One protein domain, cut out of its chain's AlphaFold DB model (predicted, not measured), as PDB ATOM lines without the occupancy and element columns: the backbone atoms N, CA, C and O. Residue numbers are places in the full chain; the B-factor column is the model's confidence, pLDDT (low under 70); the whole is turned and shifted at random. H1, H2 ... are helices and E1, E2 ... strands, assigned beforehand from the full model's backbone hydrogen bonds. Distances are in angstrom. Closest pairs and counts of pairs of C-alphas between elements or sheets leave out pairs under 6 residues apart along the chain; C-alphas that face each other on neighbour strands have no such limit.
ATOM      1  N   VAL A   3     -11.290  18.922 -94.532       96.75
ATOM      2  CA  VAL A   3     -10.846  18.284 -93.286       96.75
ATOM      3  C   VAL A   3     -11.291  19.173 -92.135       96.75
ATOM      4  O   VAL A   3     -10.960  20.357 -92.104       96.75
ATOM      5  N   LEU A   4     -12.072  18.616 -91.213       97.12
ATOM      6  CA  LEU A   4     -12.495  19.328 -90.013       97.12
ATOM      7  C   LEU A   4     -11.432  19.155 -88.935       97.12
ATOM      8  O   LEU A   4     -11.014  18.032 -88.656       97.12
ATOM      9  N   VAL A   5     -11.025  20.256 -88.309       97.25
ATOM     10  CA  VAL A   5     -10.112  20.239 -87.166       97.25
ATOM     11  C   VAL A   5     -10.811  20.895 -85.986       97.25
ATOM     12  O   VAL A   5     -11.194  22.060 -86.060       97.25
ATOM     13  N   GLY A   6     -11.010  20.137 -84.911       94.75
ATOM     14  CA  GLY A   6     -11.674  20.609 -83.702       94.75
ATOM     15  C   GLY A   6     -10.751  20.525 -82.494       94.75
ATOM     16  O   GLY A   6     -10.291  19.445 -82.141       94.75
ATOM     17  N   HIS A   7     -10.499  21.651 -81.837       93.00
ATOM     18  CA  HIS A   7      -9.775  21.692 -80.565       93.00
ATOM     19  C   HIS A   7     -10.758  21.749 -79.397       93.00
ATOM     20  O   HIS A   7     -11.767  22.449 -79.483       93.00
ATOM     21  N   SER A   8     -10.482  21.010 -78.318       88.81
ATOM     22  CA  SER A   8     -11.300  21.015 -77.102       88.81
ATOM     23  C   SER A   8     -12.788  20.776 -77.429       88.81
ATOM     24  O   SER A   8     -13.109  19.834 -78.164       88.81
ATOM     25  N   ALA A   9     -13.702  21.627 -76.956       84.19
ATOM     26  CA  ALA A   9     -15.130  21.574 -77.280       84.19
ATOM     27  C   ALA A   9     -15.432  21.619 -78.794       84.19
ATOM     28  O   ALA A   9     -16.409  21.018 -79.245       84.19
ATOM     29  N   GLY A  10     -14.573  22.247 -79.604       86.69
ATOM     30  CA  GLY A  10     -14.708  22.293 -81.062       86.69
ATOM     31  C   GLY A  10     -14.707  20.909 -81.720       86.69
ATOM     32  O   GLY A  10     -15.381  20.714 -82.729       86.69
ATOM     33  N   GLY A  11     -14.033  19.915 -81.128       93.56
ATOM     34  CA  GLY A  11     -14.102  18.527 -81.605       93.56
ATOM     35  C   GLY A  11     -15.472  17.884 -81.390       93.56
ATOM     36  O   GLY A  11     -15.932  17.119 -82.238       93.56
ATOM     37  N   ILE A  12     -16.165  18.238 -80.302       92.38
ATOM     38  CA  ILE A  12     -17.536  17.779 -80.038       92.38
ATOM     39  C   ILE A  12     -18.499  18.440 -81.019       92.38
ATOM     40  O   ILE A  12     -19.281  17.744 -81.661       92.38
ATOM     41  N   VAL A  13     -18.371  19.756 -81.219       90.69
ATOM     42  CA  VAL A  13     -19.161  20.504 -82.209       90.69
ATOM     43  C   VAL A  13     -18.989  19.911 -83.609       90.69
ATOM     44  O   VAL A  13     -19.982  19.653 -84.288       90.69
ATOM     45  N   ALA A  14     -17.754  19.623 -84.025       95.19
ATOM     46  CA  ALA A  14     -17.477  19.021 -85.326       95.19
ATOM     47  C   ALA A  14     -18.114  17.627 -85.473       95.19
ATOM     48  O   ALA A  14     -18.753  17.351 -86.488       95.19
ATOM     49  N   ARG A  15     -18.025  16.763 -84.448       96.00
ATOM     50  CA  ARG A  15     -18.717  15.460 -84.444       96.00
ATOM     51  C   ARG A  15     -20.231  15.613 -84.521       96.00
ATOM     52  O   ARG A  15     -20.876  14.916 -85.298       96.00
ATOM     53  N   THR A  16     -20.811  16.532 -83.751       94.31
ATOM     54  CA  THR A  16     -22.252  16.801 -83.792       94.31
ATOM     55  C   THR A  16     -22.690  17.283 -85.171       94.31
ATOM     56  O   THR A  16     -23.702  16.803 -85.681       94.31
ATOM     57  N   ALA A  17     -21.924  18.174 -85.805       94.50
ATOM     58  CA  ALA A  17     -22.200  18.648 -87.156       94.50
ATOM     59  C   ALA A  17     -22.148  17.507 -88.185       94.50
ATOM     60  O   ALA A  17     -23.027  17.421 -89.035       94.50
ATOM     61  N   LEU A  18     -21.180  16.592 -88.071       95.81
ATOM     62  CA  LEU A  18     -21.064  15.421 -88.948       95.81
ATOM     63  C   LEU A  18     -22.224  14.435 -88.816       95.81
ATOM     64  O   LEU A  18     -22.647  13.852 -89.812       95.81
ATOM     65  N   VAL A  19     -22.714  14.242 -87.591       95.81
ATOM     66  CA  VAL A  19     -23.824  13.332 -87.289       95.81
ATOM     67  C   VAL A  19     -25.174  13.930 -87.698       95.81
ATOM     68  O   VAL A  19     -26.062  13.193 -88.117       95.81
ATOM     69  N   ARG A  20     -25.356  15.251 -87.567       94.50
ATOM     70  CA  ARG A  20     -26.634  15.926 -87.869       94.50
ATOM     71  C   ARG A  20     -26.740  16.479 -89.290       94.50
ATOM     72  O   ARG A  20     -27.853  16.698 -89.757       94.50
ATOM     73  N   GLY A  21     -25.616  16.783 -89.931       90.50
ATOM     74  CA  GLY A  21     -25.552  17.473 -91.218       90.50
ATOM     75  C   GLY A  21     -25.160  16.573 -92.390       90.50
ATOM     76  O   GLY A  21     -24.928  15.376 -92.239       90.50
ATOM     77  N   ASP A  22     -25.063  17.181 -93.577       87.69
ATOM     78  CA  ASP A  22     -24.494  16.527 -94.758       87.69
ATOM     79  C   ASP A  22     -22.960  16.500 -94.650       87.69
ATOM     80  O   ASP A  22     -22.316  17.522 -94.401       87.69
ATOM     81  N   ASN A  23     -22.371  15.322 -94.835       90.62
ATOM     82  CA  ASN A  23     -20.939  15.063 -94.702       90.62
ATOM     83  C   ASN A  23     -20.288  14.592 -96.016       90.62
ATOM     84  O   ASN A  23     -19.103  14.267 -96.012       90.62
ATOM     85  N   LYS A  24     -20.998  14.649 -97.157       89.50
ATOM     86  CA  LYS A  24     -20.510  14.206 -98.488       89.50
ATOM     87  C   LYS A  24     -19.177  14.807 -98.938       89.50
ATOM     88  O   LYS A  24     -18.523  14.257 -99.820       89.50
ATOM     89  N   HIS A  25     -18.790  15.957 -98.394       93.00
ATOM     90  CA  HIS A  25     -17.550  16.640 -98.759       93.00
ATOM     91  C   HIS A  25     -16.478  16.592 -97.671       93.00
ATOM     92  O   HIS A  25     -15.383  17.110 -97.904       93.00
ATOM     93  N   VAL A  26     -16.758  15.982 -96.516       96.31
ATOM     94  CA  VAL A  26     -15.783  15.847 -95.433       96.31
ATOM     95  C   VAL A  26     -14.959  14.585 -95.654       96.31
ATOM     96  O   VAL A  26     -15.505  13.500 -95.799       96.31
ATOM     97  N   ARG A  27     -13.634  14.733 -95.696       96.81
ATOM     98  CA  ARG A  27     -12.686  13.621 -95.858       96.81
ATOM     99  C   ARG A  27     -12.232  13.057 -94.516       96.81
ATOM    100  O   ARG A  27     -12.016  11.854 -94.400       96.81
ATOM    101  N   ALA A  28     -12.068  13.924 -93.520       97.62
ATOM    102  CA  ALA A  28     -11.591  13.531 -92.203       97.62
ATOM    103  C   ALA A  28     -12.014  14.508 -91.100       97.62
ATOM    104  O   ALA A  28     -12.275  15.688 -91.356       97.62
ATOM    105  N   LEU A  29     -12.019  13.998 -89.870       98.00
ATOM    106  CA  LEU A  29     -12.098  14.750 -88.626       98.00
ATOM    107  C   LEU A  29     -10.821  14.528 -87.808       98.00
ATOM    108  O   LEU A  29     -10.501  13.400 -87.433       98.00
ATOM    109  N   ILE A  30     -10.143  15.618 -87.467       98.25
ATOM    110  CA  ILE A  30      -9.007  15.641 -86.549       98.25
ATOM    111  C   ILE A  30      -9.442  16.360 -85.274       98.25
ATOM    112  O   ILE A  30      -9.904  17.501 -85.330       98.25
ATOM    113  N   THR A  31      -9.295  15.721 -84.116       97.38
ATOM    114  CA  THR A  31      -9.578  16.354 -82.823       97.38
ATOM    115  C   THR A  31      -8.324  16.518 -81.990       97.38
ATOM    116  O   THR A  31      -7.530  15.587 -81.910       97.38
ATOM    117  N   ILE A  32      -8.167  17.674 -81.351       95.25
ATOM    118  CA  ILE A  32      -7.031  18.003 -80.488       95.25
ATOM    119  C   ILE A  32      -7.568  18.256 -79.086       95.25
ATOM    120  O   ILE A  32      -8.313  19.213 -78.882       95.25
ATOM    121  N   ALA A  33      -7.192  17.421 -78.119       91.81
ATOM    122  CA  ALA A  33      -7.603  17.588 -76.724       91.81
ATOM    123  C   ALA A  33      -9.126  17.666 -76.481       91.81
ATOM    124  O   ALA A  33      -9.590  18.359 -75.576       91.81
ATOM    125  N   SER A  34      -9.933  16.977 -77.294       92.75
ATOM    126  CA  SER A  34     -11.399  17.076 -77.232       92.75
ATOM    127  C   SER A  34     -12.036  16.083 -76.251       92.75
ATOM    128  O   SER A  34     -11.760  14.899 -76.348       92.75
ATOM    129  N   PRO A  35     -12.938  16.501 -75.347       90.94
ATOM    130  CA  PRO A  35     -13.507  15.640 -74.297       90.94
ATOM    131  C   PRO A  35     -14.655  14.726 -74.782       90.94
ATOM    132  O   PRO A  35     -15.815  14.923 -74.423       90.94
ATOM    133  N   HIS A  36     -14.368  13.698 -75.584       92.25
ATOM    134  CA  HIS A  36     -15.380  12.813 -76.198       92.25
ATOM    135  C   HIS A  36     -16.197  11.977 -75.210       92.25
ATOM    136  O   HIS A  36     -17.315  11.564 -75.526       92.25
ATOM    137  N   LEU A  37     -15.664  11.727 -74.016       86.81
ATOM    138  CA  LEU A  37     -16.349  11.033 -72.920       86.81
ATOM    139  C   LEU A  37     -16.640  11.969 -71.739       86.81
ATOM    140  O   LEU A  37     -16.918  11.516 -70.627       86.81
ATOM    141  N   GLY A  38     -16.569  13.277 -71.980       73.56
ATOM    142  CA  GLY A  38     -16.677  14.301 -70.955       73.56
ATOM    143  C   GLY A  38     -15.474  14.279 -70.021       73.56
ATOM    144  O   GLY A  38     -14.503  13.547 -70.213       73.56
ATOM    145  N   THR A  39     -15.519  15.082 -68.977       62.31
ATOM    146  CA  THR A  39     -14.475  15.096 -67.951       62.31
ATOM    147  C   THR A  39     -15.122  14.956 -66.583       62.31
ATOM    148  O   THR A  39     -16.191  15.513 -66.341       62.31
ATOM    149  N   VAL A  40     -14.492  14.205 -65.672       53.09
ATOM    150  CA  VAL A  40     -14.940  14.098 -64.265       53.09
ATOM    151  C   VAL A  40     -15.063  15.492 -63.637       53.09
ATOM    152  O   VAL A  40     -15.937  15.739 -62.814       53.09
ATOM    153  N   ARG A  41     -14.233  16.428 -64.104       51.94
ATOM    154  CA  ARG A  41     -14.210  17.820 -63.666       51.94
ATOM    155  C   ARG A  41     -15.484  18.594 -64.055       51.94
ATOM    156  O   ARG A  41     -15.925  19.435 -63.286       51.94
ATOM    157  N   ALA A  42     -16.147  18.276 -65.172       51.69
ATOM    158  CA  ALA A  42     -17.373  18.966 -65.600       51.69
ATOM    159  C   ALA A  42     -18.540  18.735 -64.625       51.69
ATOM    160  O   ALA A  42     -19.358  19.626 -64.423       51.69
ATOM    161  N   GLU A  43     -18.581  17.573 -63.966       48.34
ATOM    162  CA  GLU A  43     -19.540  17.306 -62.885       48.34
ATOM    163  C   GLU A  43     -19.218  18.126 -61.628       48.34
ATOM    164  O   GLU A  43     -20.118  18.689 -61.018       48.34
ATOM    165  N   GLN A  44     -17.934  18.283 -61.294       45.72
ATOM    166  CA  GLN A  44     -17.495  19.103 -60.157       45.72
ATOM    167  C   GLN A  44     -17.778  20.601 -60.362       45.72
ATOM    168  O   GLN A  44     -17.982  21.318 -59.389       45.72
ATOM    169  N   ALA A  45     -17.820  21.081 -61.611       47.53
ATOM    170  CA  ALA A  45     -18.168  22.468 -61.940       47.53
ATOM    171  C   ALA A  45     -19.668  22.773 -61.798       47.53
ATOM    172  O   ALA A  45     -20.033  23.923 -61.575       47.53
ATOM    173  N   LEU A  46     -20.534  21.766 -61.967       48.84
ATOM    174  CA  LEU A  46     -21.987  21.924 -61.846       48.84
ATOM    175  C   LEU A  46     -22.448  21.987 -60.387       48.84
ATOM    176  O   LEU A  46     -23.414  22.686 -60.092       48.84
ATOM    177  N   ASP A  47     -21.735  21.302 -59.491       45.66
ATOM    178  CA  ASP A  47     -22.008  21.314 -58.048       45.66
ATOM    179  C   ASP A  47     -21.362  22.506 -57.320       45.66
ATOM    180  O   ASP A  47     -21.666  22.769 -56.156       45.66
ATOM    181  N   ALA A  48     -20.475  23.251 -57.986       43.22
ATOM    182  CA  ALA A  48     -19.752  24.355 -57.377       43.22
ATOM    183  C   ALA A  48     -20.433  25.711 -57.642       43.22
ATOM    184  O   ALA A  48     -20.795  26.051 -58.768       43.22
ATOM    185  N   THR A  49     -20.584  26.523 -56.590       47.03
ATOM    186  CA  THR A  49     -21.042  27.922 -56.696       47.03
ATOM    187  C   THR A  49     -20.036  28.818 -57.428       47.03
ATOM    188  O   THR A  49     -20.448  29.819 -58.009       47.03
ATOM    189  N   ASP A  50     -18.763  28.404 -57.459       44.41
ATOM    190  CA  ASP A  50     -17.647  28.987 -58.212       44.41
ATOM    191  C   ASP A  50     -16.976  27.914 -59.075       44.41
ATOM    192  O   ASP A  50     -16.824  26.776 -58.642       44.41
ATOM    193  N   ILE A  51     -16.536  28.261 -60.288       47.72
ATOM    194  CA  ILE A  51     -15.881  27.302 -61.189       47.72
ATOM    195  C   ILE A  51     -14.502  26.938 -60.600       47.72
ATOM    196  O   ILE A  51     -13.628  27.808 -60.548       47.72
ATOM    197  N   PRO A  52     -14.260  25.684 -60.169       44.69
ATOM    198  CA  PRO A  52     -13.002  25.318 -59.532       44.69
ATOM    199  C   PRO A  52     -11.849  25.377 -60.534       44.69
ATOM    200  O   PRO A  52     -11.996  24.974 -61.690       44.69
ATOM    201  N   TRP A  53     -10.671  25.809 -60.088       42.41
ATOM    202  CA  TRP A  53      -9.450  25.666 -60.880       42.41
ATOM    203  C   TRP A  53      -9.172  24.168 -61.149       42.41
ATOM    204  O   TRP A  53      -9.273  23.366 -60.216       42.41
ATOM    205  N   PRO A  54      -8.844  23.749 -62.389       46.91
ATOM    206  CA  PRO A  54      -8.508  24.578 -63.551       46.91
ATOM    207  C   PRO A  54      -9.677  24.868 -64.509       46.91
ATOM    208  O   PRO A  54      -9.457  25.501 -65.526       46.91
ATOM    209  N   LEU A  55     -10.920  24.451 -64.247       51.69
ATOM    210  CA  LEU A  55     -12.054  24.675 -65.168       51.69
ATOM    211  C   LEU A  55     -12.428  26.148 -65.336       51.69
ATOM    212  O   LEU A  55     -13.065  26.506 -66.328       51.69
ATOM    213  N   SER A  56     -12.016  26.991 -64.388       51.03
ATOM    214  CA  SER A  56     -12.154  28.444 -64.457       51.03
ATOM    215  C   SER A  56     -11.458  29.053 -65.673       51.03
ATOM    216  O   SER A  56     -11.815  30.159 -66.045       51.03
ATOM    217  N   ILE A  57     -10.534  28.328 -66.319       52.34
ATOM    218  CA  ILE A  57      -9.858  28.772 -67.545       52.34
ATOM    219  C   ILE A  57     -10.647  28.437 -68.819       52.34
ATOM    220  O   ILE A  57     -10.343  28.965 -69.878       52.34
ATOM    221  N   ILE A  58     -11.640  27.537 -68.764       53.03
ATOM    222  CA  ILE A  58     -12.429  27.144 -69.947       53.03
ATOM    223  C   ILE A  58     -13.185  28.331 -70.573       53.03
ATOM    224  O   ILE A  58     -13.164  28.426 -71.801       53.03
ATOM    225  N   PRO A  59     -13.827  29.241 -69.810       50.59
ATOM    226  CA  PRO A  59     -14.403  30.443 -70.397       50.59
ATOM    227  C   PRO A  59     -13.328  31.308 -71.056       50.59
ATOM    228  O   PRO A  59     -13.528  31.706 -72.194       50.59
ATOM    229  N   ASP A  60     -12.179  31.516 -70.412       48.28
ATOM    230  CA  ASP A  60     -11.086  32.340 -70.951       48.28
ATOM    231  C   ASP A  60     -10.486  31.739 -72.239       48.28
ATOM    232  O   ASP A  60     -10.165  32.458 -73.184       48.28
ATOM    233  N   ILE A  61     -10.412  30.404 -72.330       48.47
ATOM    234  CA  ILE A  61      -9.957  29.666 -73.521       48.47
ATOM    235  C   ILE A  61     -10.977  29.732 -74.667       48.47
ATOM    236  O   ILE A  61     -10.582  29.761 -75.833       48.47
ATOM    237  N   LEU A  62     -12.279  29.731 -74.366       43.94
ATOM    238  CA  LEU A  62     -13.347  29.728 -75.373       43.94
ATOM    239  C   LEU A  62     -13.802  31.131 -75.798       43.94
ATOM    240  O   LEU A  62     -14.312  31.285 -76.907       43.94
ATOM    241  N   ALA A  63     -13.661  32.133 -74.932       43.16
ATOM    242  CA  ALA A  63     -14.191  33.479 -75.134       43.16
ATOM    243  C   ALA A  63     -13.138  34.511 -75.566       43.16
ATOM    244  O   ALA A  63     -13.521  35.578 -76.044       43.16
ATOM    245  N   GLY A  64     -11.835  34.245 -75.391       42.56
ATOM    246  CA  GLY A  64     -10.839  35.326 -75.386       42.56
ATOM    247  C   GLY A  64     -11.113  36.331 -74.254       42.56
ATOM    248  O   GLY A  64     -12.039  36.125 -73.474       42.56
ATOM    249  N   ASP A  65     -10.342  37.424 -74.163       44.53
ATOM    250  CA  ASP A  65     -10.355  38.448 -73.082       44.53
ATOM    251  C   ASP A  65     -11.723  39.121 -72.761       44.53
ATOM    252  O   ASP A  65     -11.804  40.085 -72.000       44.53
ATOM    253  N   THR A  66     -12.835  38.648 -73.321       40.44
ATOM    254  CA  THR A  66     -14.187  39.157 -73.085       40.44
ATOM    255  C   THR A  66     -14.965  38.309 -72.073       40.44
ATOM    256  O   THR A  66     -15.623  37.321 -72.404       40.44
ATOM    257  N   TYR A  67     -14.945  38.774 -70.823       42.38
ATOM    258  CA  TYR A  67     -15.637  38.233 -69.644       42.38
ATOM    259  C   TYR A  67     -17.170  38.068 -69.805       42.38
ATOM    260  O   TYR A  67     -17.779  37.213 -69.158       42.38
ATOM    261  N   ASP A  68     -17.814  38.824 -70.701       42.84
ATOM    262  CA  ASP A  68     -19.278  38.805 -70.873       42.84
ATOM    263  C   ASP A  68     -19.821  37.536 -71.561       42.84
ATOM    264  O   ASP A  68     -20.981  37.166 -71.361       42.84
ATOM    265  N   ILE A  69     -18.988  36.804 -72.308       43.91
ATOM    266  CA  ILE A  69     -19.403  35.582 -73.020       43.91
ATOM    267  C   ILE A  69     -19.577  34.409 -72.040       43.91
ATOM    268  O   ILE A  69     -20.526  33.632 -72.156       43.91
ATOM    269  N   ALA A  70     -18.738  34.323 -71.001       42.31
ATOM    270  CA  ALA A  70     -18.744  33.243 -70.010       42.31
ATOM    271  C   ALA A  70     -20.098  33.066 -69.295       42.31
ATOM    272  O   ALA A  70     -20.511  31.946 -68.981       42.31
ATOM    273  N   ARG A  71     -20.828  34.169 -69.071       41.56
ATOM    274  CA  ARG A  71     -22.118  34.166 -68.360       41.56
ATOM    275  C   ARG A  71     -23.248  33.534 -69.183       41.56
ATOM    276  O   ARG A  71     -24.224  33.069 -68.600       41.56
ATOM    277  N   HIS A  72     -23.113  33.488 -70.511       45.09
ATOM    278  CA  HIS A  72     -24.057  32.837 -71.432       45.09
ATOM    279  C   HIS A  72     -23.640  31.394 -71.797       45.09
ATOM    280  O   HIS A  72     -24.445  30.645 -72.345       45.09
ATOM    281  N   SER A  73     -22.430  30.962 -71.420       43.47
ATOM    282  CA  SER A  73     -21.850  29.646 -71.745       43.47
ATOM    283  C   SER A  73     -22.186  28.519 -70.761       43.47
ATOM    284  O   SER A  73     -21.666  27.413 -70.902       43.47
ATOM    285  N   ARG A  74     -23.052  28.745 -69.756       44.69
ATOM    286  CA  ARG A  74     -23.429  27.710 -68.763       44.69
ATOM    287  C   ARG A  74     -23.972  26.424 -69.403       44.69
ATOM    288  O   ARG A  74     -23.724  25.343 -68.881       44.69
ATOM    289  N   SER A  75     -24.661  26.523 -70.541       47.34
ATOM    290  CA  SER A  75     -25.154  25.369 -71.308       47.34
ATOM    291  C   SER A  75     -24.031  24.507 -71.893       47.34
ATOM    292  O   SER A  75     -24.171  23.291 -71.965       47.34
ATOM    293  N   LEU A  76     -22.885  25.102 -72.232       48.16
ATOM    294  CA  LEU A  76     -21.747  24.395 -72.818       48.16
ATOM    295  C   LEU A  76     -21.075  23.448 -71.810       48.16
ATOM    296  O   LEU A  76     -20.542  22.411 -72.188       48.16
ATOM    297  N   TYR A  77     -21.152  23.767 -70.516       46.47
ATOM    298  CA  TYR A  77     -20.698  22.880 -69.441       46.47
ATOM    299  C   TYR A  77     -21.623  21.677 -69.245       46.47
ATOM    300  O   TYR A  77     -21.131  20.580 -68.990       46.47
ATOM    301  N   VAL A  78     -22.941  21.857 -69.420       47.88
ATOM    302  CA  VAL A  78     -23.940  20.769 -69.373       47.88
ATOM    303  C   VAL A  78     -23.702  19.762 -70.505       47.88
ATOM    304  O   VAL A  78     -23.833  18.556 -70.303       47.88
ATOM    305  N   ASP A  79     -23.262  20.245 -71.667       48.16
ATOM    306  CA  ASP A  79     -22.992  19.422 -72.847       48.16
ATOM    307  C   ASP A  79     -21.661  18.648 -72.796       48.16
ATOM    308  O   ASP A  79     -21.446  17.755 -73.615       48.16
ATOM    309  N   LEU A  80     -20.788  18.939 -71.822       51.94
ATOM    310  CA  LEU A  80     -19.491  18.273 -71.618       51.94
ATOM    311  C   LEU A  80     -19.450  17.370 -70.372       51.94
ATOM    312  O   LEU A  80     -18.402  16.806 -70.030       51.94
ATOM    313  N   VAL A  81     -20.589  17.213 -69.693       57.56
ATOM    314  CA  VAL A  81     -20.763  16.241 -68.608       57.56
ATOM    315  C   VAL A  81     -20.581  14.828 -69.154       57.56
ATOM    316  O   VAL A  81     -20.921  14.544 -70.304       57.56
ATOM    317  N   ARG A  82     -20.044  13.923 -68.322       55.03
ATOM    318  CA  ARG A  82     -19.870  12.509 -68.682       55.03
ATOM    319  C   ARG A  82     -21.151  11.938 -69.310       55.03
ATOM    320  O   ARG A  82     -22.249  12.277 -68.863       55.03
ATOM    321  N   PRO A  83     -21.031  11.042 -70.305       59.09
ATOM    322  CA  PRO A  83     -22.178  10.497 -71.010       59.09
ATOM    323  C   PRO A  83     -23.096   9.734 -70.045       59.09
ATOM    324  O   PRO A  83     -22.796   8.623 -69.615       59.09
ATOM    325  N   ARG A  84     -24.243  10.338 -69.732       69.88
ATOM    326  CA  ARG A  84     -25.382   9.735 -69.025       69.88
ATOM    327  C   ARG A  84     -26.636   9.854 -69.896       69.88
ATOM    328  O   ARG A  84     -26.706  10.809 -70.679       69.88
ATOM    329  N   PRO A  85     -27.621   8.944 -69.784       69.38
ATOM    330  CA  PRO A  85     -28.886   9.077 -70.504       69.38
ATOM    331  C   PRO A  85     -29.459  10.497 -70.369       69.38
ATOM    332  O   PRO A  85     -29.585  11.006 -69.260       69.38
ATOM    333  N   GLY A  86     -29.736  11.150 -71.502       68.50
ATOM    334  CA  GLY A  86     -30.201  12.544 -71.564       68.50
ATOM    335  C   GLY A  86     -29.123  13.612 -71.816       68.50
ATOM    336  O   GLY A  86     -29.479  14.750 -72.101       68.50
ATOM    337  N   SER A  87     -27.830  13.272 -71.773       77.31
ATOM    338  CA  SER A  87     -26.733  14.200 -72.124       77.31
ATOM    339  C   SER A  87     -26.398  14.195 -73.621       77.31
ATOM    340  O   SER A  87     -26.571  13.176 -74.303       77.31
ATOM    341  N   LEU A  88     -25.838  15.305 -74.122       82.81
ATOM    342  CA  LEU A  88     -25.356  15.407 -75.503       82.81
ATOM    343  C   LEU A  88     -24.333  14.315 -75.827       82.81
ATOM    344  O   LEU A  88     -24.481  13.637 -76.841       82.81
ATOM    345  N   LEU A  89     -23.321  14.112 -74.974       85.31
ATOM    346  CA  LEU A  89     -22.275  13.116 -75.225       85.31
ATOM    347  C   LEU A  89     -22.818  11.687 -75.236       85.31
ATOM    348  O   LEU A  89     -22.349  10.872 -76.024       85.31
ATOM    349  N   TYR A  90     -23.824  11.374 -74.416       84.12
ATOM    350  CA  TYR A  90     -24.475  10.064 -74.463       84.12
ATOM    351  C   TYR A  90     -25.208   9.840 -75.790       84.12
ATOM    352  O   TYR A  90     -25.029   8.801 -76.429       84.12
ATOM    353  N   TRP A  91     -25.990  10.827 -76.238       90.56
ATOM    354  CA  TRP A  91     -26.645  10.765 -77.543       90.56
ATOM    355  C   TRP A  91     -25.606  10.660 -78.665       90.56
ATOM    356  O   TRP A  91     -25.663   9.735 -79.470       90.56
ATOM    357  N   LEU A  92     -24.605  11.541 -78.678       93.31
ATOM    358  CA  LEU A  92     -23.589  11.607 -79.723       93.31
ATOM    359  C   LEU A  92     -22.790  10.303 -79.817       93.31
ATOM    360  O   LEU A  92     -22.614   9.780 -80.909       93.31
ATOM    361  N   ASN A  93     -22.364   9.728 -78.690       94.44
ATOM    362  CA  ASN A  93     -21.562   8.497 -78.648       94.44
ATOM    363  C   ASN A  93     -22.330   7.222 -79.030       94.44
ATOM    364  O   ASN A  93     -21.722   6.155 -79.104       94.44
ATOM    365  N   THR A  94     -23.636   7.326 -79.288       94.00
ATOM    366  CA  THR A  94     -24.477   6.223 -79.776       94.00
ATOM    367  C   THR A  94     -24.947   6.413 -81.218       94.00
ATOM    368  O   THR A  94     -25.492   5.476 -81.797       94.00
ATOM    369  N   GLN A  95     -24.722   7.581 -81.832       95.69
ATOM    370  CA  GLN A  95     -25.147   7.809 -83.213       95.69
ATOM    371  C   GLN A  95     -24.191   7.165 -84.230       95.69
ATOM    372  O   GLN A  95     -22.972   7.156 -84.013       95.69
ATOM    373  N   PRO A  96     -24.702   6.692 -85.382       95.00
ATOM    374  CA  PRO A  96     -23.864   6.347 -86.523       95.00
ATOM    375  C   PRO A  96     -22.998   7.542 -86.934       95.00
ATOM    376  O   PRO A  96     -23.495   8.650 -87.120       95.00
ATOM    377  N   HIS A  97     -21.695   7.312 -87.065       96.56
ATOM    378  CA  HIS A  97     -20.746   8.312 -87.547       96.56
ATOM    379  C   HIS A  97     -20.375   8.019 -89.003       96.56
ATOM    380  O   HIS A  97     -20.175   6.840 -89.326       96.56
ATOM    381  N   PRO A  98     -20.245   9.049 -89.863       96.50
ATOM    382  CA  PRO A  98     -19.951   8.865 -91.281       96.50
ATOM    383  C   PRO A  98     -18.638   8.121 -91.509       96.50
ATOM    384  O   PRO A  98     -17.769   8.083 -90.632       96.50
ATOM    385  N   ASP A  99     -18.502   7.513 -92.684       95.56
ATOM    386  CA  ASP A  99     -17.298   6.781 -93.062       95.56
ATOM    387  C   ASP A  99     -16.235   7.706 -93.658       95.56
ATOM    388  O   ASP A  99     -16.192   7.958 -94.857       95.56
ATOM    389  N   ILE A 100     -15.430   8.279 -92.762       96.62
ATOM    390  CA  ILE A 100     -14.362   9.248 -93.031       96.62
ATOM    391  C   ILE A 100     -13.140   8.914 -92.163       96.62
ATOM    392  O   ILE A 100     -13.235   8.100 -91.242       96.62
ATOM    393  N   GLY A 101     -12.004   9.569 -92.406       97.06
ATOM    394  CA  GLY A 101     -10.839   9.450 -91.525       97.06
ATOM    395  C   GLY A 101     -11.081  10.103 -90.159       97.06
ATOM    396  O   GLY A 101     -11.571  11.229 -90.094       97.06
ATOM    397  N   TYR A 102     -10.708   9.433 -89.067       98.12
ATOM    398  CA  TYR A 102     -10.758   9.996 -87.713       98.12
ATOM    399  C   TYR A 102      -9.362  10.012 -87.092       98.12
ATOM    400  O   TYR A 102      -8.649   9.012 -87.138       98.12
ATOM    401  N   PHE A 103      -8.981  11.130 -86.476       98.06
ATOM    402  CA  PHE A 103      -7.689  11.285 -85.809       98.06
ATOM    403  C   PHE A 103      -7.874  11.934 -84.440       98.06
ATOM    404  O   PHE A 103      -8.481  12.999 -84.325       98.06
ATOM    405  N   SER A 104      -7.318  11.308 -83.409       97.31
ATOM    406  CA  SER A 104      -7.303  11.813 -82.039       97.31
ATOM    407  C   SER A 104      -5.884  12.243 -81.685       97.31
ATOM    408  O   SER A 104      -5.010  11.402 -81.482       97.31
ATOM    409  N   ILE A 105      -5.651  13.553 -81.618       95.56
ATOM    410  CA  ILE A 105      -4.432  14.138 -81.065       95.56
ATOM    411  C   ILE A 105      -4.648  14.300 -79.559       95.56
ATOM    412  O   ILE A 105      -5.335  15.221 -79.103       95.56
ATOM    413  N   VAL A 106      -4.083  13.362 -78.803       92.94
ATOM    414  CA  VAL A 106      -4.204  13.256 -77.348       92.94
ATOM    415  C   VAL A 106      -3.024  13.941 -76.674       92.94
ATOM    416  O   VAL A 106      -1.868  13.720 -77.031       92.94
ATOM    417  N   ARG A 107      -3.311  14.775 -75.681       88.50
ATOM    418  CA  ARG A 107      -2.343  15.552 -74.914       88.50
ATOM    419  C   ARG A 107      -2.129  14.962 -73.532       88.50
ATOM    420  O   ARG A 107      -3.099  14.611 -72.864       88.50
ATOM    421  N   GLY A 108      -0.866  14.919 -73.115       78.25
ATOM    422  CA  GLY A 108      -0.441  14.563 -71.762       78.25
ATOM    423  C   GLY A 108       0.603  15.548 -71.236       78.25
ATOM    424  O   GLY A 108       1.599  15.801 -71.919       78.25
ATOM    425  N   GLU A 109       0.388  16.111 -70.044       60.28
ATOM    426  CA  GLU A 109       1.381  16.981 -69.383       60.28
ATOM    427  C   GLU A 109       2.418  16.187 -68.567       60.28
ATOM    428  O   GLU A 109       3.562  16.630 -68.423       60.28
ATOM    429  N   ASP A 110       2.063  14.988 -68.101       49.94
ATOM    430  CA  ASP A 110       2.930  14.100 -67.326       49.94
ATOM    431  C   ASP A 110       3.556  12.973 -68.170       49.94
ATOM    432  O   ASP A 110       3.175  12.719 -69.317       49.94
ATOM    433  N   ALA A 111       4.608  12.344 -67.634       43.41
ATOM    434  CA  ALA A 111       5.304  11.238 -68.298       43.41
ATOM    435  C   ALA A 111       4.453   9.955 -68.319       43.41
ATOM    436  O   ALA A 111       4.682   9.070 -69.141       43.41
ATOM    437  N   GLU A 112       3.466   9.884 -67.430       51.00
ATOM    438  CA  GLU A 112       2.549   8.772 -67.239       51.00
ATOM    439  C   GLU A 112       1.310   8.832 -68.164       51.00
ATOM    440  O   GLU A 112       0.613   7.830 -68.309       51.00
ATOM    441  N   GLY A 113       1.062   9.956 -68.849       49.41
ATOM    442  CA  GLY A 113       0.097  10.079 -69.945       49.41
ATOM    443  C   GLY A 113      -1.370  10.210 -69.522       49.41
ATOM    444  O   GLY A 113      -2.253   9.813 -70.287       49.41
ATOM    445  N   TRP A 114      -1.668  10.763 -68.343       53.78
ATOM    446  CA  TRP A 114      -3.035  10.789 -67.788       53.78
ATOM    447  C   TRP A 114      -3.974  11.803 -68.452       53.78
ATOM    448  O   TRP A 114      -5.200  11.684 -68.341       53.78
ATOM    449  N   GLY A 115      -3.429  12.779 -69.174       57.69
ATOM    450  CA  GLY A 115      -4.182  13.813 -69.884       57.69
ATOM    451  C   GLY A 115      -3.538  15.181 -69.757       57.69
ATOM    452  O   GLY A 115      -2.467  15.324 -69.163       57.69
ATOM    453  N   ASP A 116      -4.213  16.197 -70.286       66.00
ATOM    454  CA  ASP A 116      -3.902  17.578 -69.931       66.00
ATOM    455  C   ASP A 116      -4.690  18.001 -68.675       66.00
ATOM    456  O   ASP A 116      -5.541  17.273 -68.142       66.00
ATOM    457  N   VAL A 117      -4.403  19.197 -68.163       65.50
ATOM    458  CA  VAL A 117      -5.058  19.728 -66.955       65.50
ATOM    459  C   VAL A 117      -6.560  19.985 -67.118       65.50
ATOM    460  O   VAL A 117      -7.233  20.268 -66.131       65.50
ATOM    461  N   VAL A 118      -7.136  19.838 -68.308       70.19
ATOM    462  CA  VAL A 118      -8.559  20.073 -68.594       70.19
ATOM    463  C   VAL A 118      -9.281  18.758 -68.901       70.19
ATOM    464  O   VAL A 118     -10.310  18.450 -68.285       70.19
ATOM    465  N   VAL A 119      -8.724  17.949 -69.800       74.88
ATOM    466  CA  VAL A 119      -9.336  16.739 -70.347       74.88
ATOM    467  C   VAL A 119      -8.419  15.529 -70.129       74.88
ATOM    468  O   VAL A 119      -7.283  15.521 -70.604       74.88
ATOM    469  N   PRO A 120      -8.898  14.458 -69.472       82.12
ATOM    470  CA  PRO A 120      -8.099  13.248 -69.293       82.12
ATOM    471  C   PRO A 120      -7.875  12.519 -70.628       82.12
ATOM    472  O   PRO A 120      -8.781  12.482 -71.463       82.12
ATOM    473  N   SER A 121      -6.715  11.878 -70.812       84.75
ATOM    474  CA  SER A 121      -6.317  11.220 -72.073       84.75
ATOM    475  C   SER A 121      -7.362  10.234 -72.592       84.75
ATOM    476  O   SER A 121      -7.665  10.218 -73.781       84.75
ATOM    477  N   TYR A 122      -7.975   9.448 -71.696       86.88
ATOM    478  CA  TYR A 122      -9.000   8.472 -72.087       86.88
ATOM    479  C   TYR A 122     -10.221   9.138 -72.743       86.88
ATOM    480  O   TYR A 122     -10.867   8.535 -73.593       86.88
ATOM    481  N   SER A 123     -10.548  10.373 -72.349       90.00
ATOM    482  CA  SER A 123     -11.667  11.124 -72.918       90.00
ATOM    483  C   SER A 123     -11.299  11.785 -74.244       90.00
ATOM    484  O   SER A 123     -12.178  12.024 -75.065       90.00
ATOM    485  N   GLN A 124     -10.010  12.037 -74.481       93.56
ATOM    486  CA  GLN A 124      -9.514  12.618 -75.729       93.56
ATOM    487  C   GLN A 124      -9.478  11.627 -76.898       93.56
ATOM    488  O   GLN A 124      -9.595  12.034 -78.052       93.56
ATOM    489  N   ASP A 125      -9.324  10.335 -76.613       94.94
ATOM    490  CA  ASP A 125      -9.241   9.289 -77.631       94.94
ATOM    491  C   ASP A 125     -10.633   8.836 -78.105       94.94
ATOM    492  O   ASP A 125     -11.394   8.201 -77.366       94.94
ATOM    493  N   MET A 126     -10.952   9.103 -79.376       97.44
ATOM    494  CA  MET A 126     -12.196   8.649 -80.004       97.44
ATOM    495  C   MET A 126     -12.326   7.119 -80.053       97.44
ATOM    496  O   MET A 126     -13.445   6.629 -80.170       97.44
ATOM    497  N   ASN A 127     -11.253   6.336 -79.896       96.88
ATOM    498  CA  ASN A 127     -11.366   4.874 -79.800       96.88
ATOM    499  C   ASN A 127     -12.057   4.393 -78.515       96.88
ATOM    500  O   ASN A 127     -12.546   3.257 -78.456       96.88
ATOM    501  N   ASN A 128     -12.143   5.251 -77.498       94.75
ATOM    502  CA  ASN A 128     -12.912   4.967 -76.291       94.75
ATOM    503  C   ASN A 128     -14.413   5.245 -76.474       94.75
ATOM    504  O   ASN A 128     -15.219   4.825 -75.641       94.75
ATOM    505  N   VAL A 129     -14.817   5.862 -77.590       95.12
ATOM    506  CA  VAL A 129     -16.217   5.962 -78.010       95.12
ATOM    507  C   VAL A 129     -16.622   4.667 -78.731       95.12
ATOM    508  O   VAL A 129     -16.025   4.340 -79.756       95.12
ATOM    509  N   PRO A 130     -17.659   3.934 -78.273       92.88
ATOM    510  CA  PRO A 130     -18.000   2.621 -78.826       92.88
ATOM    511  C   PRO A 130     -18.190   2.589 -80.350       92.88
ATOM    512  O   PRO A 130     -17.659   1.701 -81.007       92.88
ATOM    513  N   VAL A 131     -18.893   3.575 -80.919       95.50
ATOM    514  CA  VAL A 131     -19.193   3.653 -82.367       95.50
ATOM    515  C   VAL A 131     -18.003   4.087 -83.242       95.50
ATOM    516  O   VAL A 131     -18.082   4.015 -84.470       95.50
ATOM    517  N   LEU A 132     -16.906   4.542 -82.628       97.25
ATOM    518  CA  LEU A 132     -15.669   4.965 -83.301       97.25
ATOM    519  C   LEU A 132     -14.467   4.077 -82.950       97.25
ATOM    520  O   LEU A 132     -13.363   4.311 -83.444       97.25
ATOM    521  N   ARG A 133     -14.663   3.041 -82.129       96.56
ATOM    522  CA  ARG A 133     -13.598   2.130 -81.709       96.56
ATOM    523  C   ARG A 133     -12.948   1.452 -82.913       96.56
ATOM    524  O   ARG A 133     -13.625   0.788 -83.693       96.56
ATOM    525  N   GLY A 134     -11.633   1.615 -83.042       96.56
ATOM    526  CA  GLY A 134     -10.844   1.083 -84.154       96.56
ATOM    527  C   GLY A 134     -10.928   1.911 -85.440       96.56
ATOM    528  O   GLY A 134     -10.307   1.536 -86.427       96.56
ATOM    529  N   ARG A 135     -11.674   3.026 -85.442       96.94
ATOM    530  CA  ARG A 135     -11.819   3.928 -86.599       96.94
ATOM    531  C   ARG A 135     -10.964   5.190 -86.478       96.94
ATOM    532  O   ARG A 135     -10.783   5.877 -87.477       96.94
ATOM    533  N   SER A 136     -10.463   5.505 -85.279       97.44
ATOM    534  CA  SER A 136      -9.607   6.669 -85.039       97.44
ATOM    535  C   SER A 136      -8.137   6.281 -84.966       97.44
ATOM    536  O   SER A 136      -7.746   5.461 -84.139       97.44
ATOM    537  N   SER A 137      -7.290   6.954 -85.734       96.69
ATOM    538  CA  SER A 137      -5.846   6.957 -85.500       96.69
ATOM    539  C   SER A 137      -5.530   7.776 -84.245       96.69
ATOM    540  O   SER A 137      -6.143   8.819 -84.013       96.69
ATOM    541  N   LEU A 138      -4.596   7.299 -83.422       94.56
ATOM    542  CA  LEU A 138      -4.200   7.931 -82.162       94.56
ATOM    543  C   LEU A 138      -2.805   8.546 -82.293       94.56
ATOM    544  O   LEU A 138      -1.869   7.879 -82.727       94.56
ATOM    545  N   ILE A 139      -2.666   9.806 -81.888       93.50
ATOM    546  CA  ILE A 139      -1.406  10.552 -81.896       93.50
ATOM    547  C   ILE A 139      -1.250  11.203 -80.532       93.50
ATOM    548  O   ILE A 139      -1.997  12.114 -80.189       93.50
ATOM    549  N   THR A 140      -0.268  10.762 -79.756       90.88
ATOM    550  CA  THR A 140      -0.024  11.325 -78.426       90.88
ATOM    551  C   THR A 140       1.069  12.382 -78.487       90.88
ATOM    552  O   THR A 140       2.155  12.143 -79.016       90.88
ATOM    553  N   ILE A 141       0.798  13.550 -77.910       88.00
ATOM    554  CA  ILE A 141       1.750  14.650 -77.802       88.00
ATOM    555  C   ILE A 141       1.937  15.066 -76.348       88.00
ATOM    556  O   ILE A 141       0.980  15.232 -75.593       88.00
ATOM    557  N   LYS A 142       3.196  15.291 -75.966       87.31
ATOM    558  CA  LYS A 142       3.516  15.942 -74.697       87.31
ATOM    559  C   LYS A 142       3.331  17.451 -74.856       87.31
ATOM    560  O   LYS A 142       4.189  18.108 -75.450       87.31
ATOM    561  N   ALA A 143       2.194  17.965 -74.400       83.62
ATOM    562  CA  ALA A 143       1.793  19.367 -74.497       83.62
ATOM    563  C   ALA A 143       0.708  19.685 -73.453       83.62
ATOM    564  O   ALA A 143      -0.009  18.786 -73.020       83.62
ATOM    565  N   ASN A 144       0.580  20.965 -73.086       82.62
ATOM    566  CA  ASN A 144      -0.533  21.461 -72.266       82.62
ATOM    567  C   ASN A 144      -1.843  21.518 -73.074       82.62
ATOM    568  O   ASN A 144      -1.843  21.137 -74.234       82.62
ATOM    569  N   HIS A 145      -2.962  21.995 -72.523       83.75
ATOM    570  CA  HIS A 145      -4.248  22.001 -73.249       83.75
ATOM    571  C   HIS A 145      -4.320  22.969 -74.453       83.75
ATOM    572  O   HIS A 145      -5.045  22.702 -75.410       83.75
ATOM    573  N   GLY A 146      -3.590  24.090 -74.435       82.00
ATOM    574  CA  GLY A 146      -3.720  25.172 -75.424       82.00
ATOM    575  C   GLY A 146      -2.953  24.930 -76.727       82.00
ATOM    576  O   GLY A 146      -1.852  24.385 -76.713       82.00
ATOM    577  N   LEU A 147      -3.516  25.322 -77.874       86.38
ATOM    578  CA  LEU A 147      -2.853  25.164 -79.176       86.38
ATOM    579  C   LEU A 147      -1.461  25.819 -79.209       86.38
ATOM    580  O   LEU A 147      -1.238  26.878 -78.625       86.38
ATOM    581  N   GLY A 148      -0.535  25.201 -79.937       86.31
ATOM    582  CA  GLY A 148       0.816  25.700 -80.149       86.31
ATOM    583  C   GLY A 148       1.350  25.386 -81.552       86.31
ATOM    584  O   GLY A 148       0.759  24.603 -82.295       86.31
TER     585      GLY A 148
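This is residues 3 to 148 of the 162 residues of an uncharacterized protein of Halobacteria archaeon (UniProt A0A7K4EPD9). A twisted wall of four parallel strands has H1 and the short H6 over one face and no named helix over the other; H5 packs on the last part of H1. Past the last residues of the strands, H2, H3 and H4 make a loose end piece joined by loops. The printed part has 146 residues, with six named helices and four named strands along the chain as E1 H1 E2 H2 H3 H4 H5 E3 H6 E4; the sheet's order is E1 E2 E3 E4. The class is mixed, helices and strands, with under half of the residues in named elements. The whole is compact, with a radius of gyration of the C-alphas of 14.8 A and spans of 42 by 35 by 29 A.

In the sheet, E1, residues 3 to 7, and E2, residues 26 to 32, are parallel at 18 degrees, with N 4 and O 28 2.9 A apart, within hydrogen-bond range. E3, residues 101 to 108, is parallel to E2 at 7 degrees, with N 103 and O 29 at 2.9 A. E4, residues 136 to 142, is parallel to E3 at 24 degrees, with N 139 and O 104 at 2.9 A; E1 and E4 are the edge strands. H1, residues 9 to 20, is on the sheet in two layers, a helix on one face of a sheet, at a height over the sheet of 8.4 A; it lies over E1 and runs along it, at 1 degree on the local plane. Its closest C-alphas to E2 are those of Gly 11 and Thr 31, 5.2 A. H6, residues 121 to 124, is on the same face as H1, over E3 at a height over the sheet of 7.8 A; the closest C-alphas are those of Val 106 and Gln 124, 5.6 A. E1, H1, E2 and E3, H6, E4 are strand-helix-strand units, parallel neighbour strands joined through a helix, with right-handed crossovers; E2, H2 to H5, E3 is another. H5, residues 88 to 92, only just touches H1, by residues 15 to 19 of H1 alone, with 3 pairs of C-alphas within 8 A; the closest are Thr 16 and Leu 92, 6.7 A. H2, residues 40 to 46, touches H4, residues 74 to 78, closest at the C-alphas of Ala 42 and Tyr 77, 6.4 A. H3, residues 57 to 63, touches no helix. Every O i to N i+4 pair is within hydrogen-bond range in H1, H3 and H5; H2 has 2 of 3, H4 has 0 of 1 but 2 of 2 O i to N i+3 pairs, and H6 is too short for an i+4 pair.

E1 begins at C-alpha 3 (-10.846, 18.284, -93.286) and is 13.2 A long; E2 is 17.5 A, E3 22.9 A and E4 19.1 A, ending at C-alpha 142 (3.516, 15.942, -74.697). H1 is 16.6 A long and begins at C-alpha 9 (-15.130, 21.574, -77.280). H2 is 10.8 A and H3 9.9 A; H4, H5 and H6 are shorter.

The two C-alphas farthest apart are those of Lys 24 and Thr 49, at 44.0 A. The printed part has no cut. The links E3 to H6 and H6 to E4 are long. The mean pLDDT of the printed part is 75.4, with residues 39 to 86 and 109 to 117 under 70.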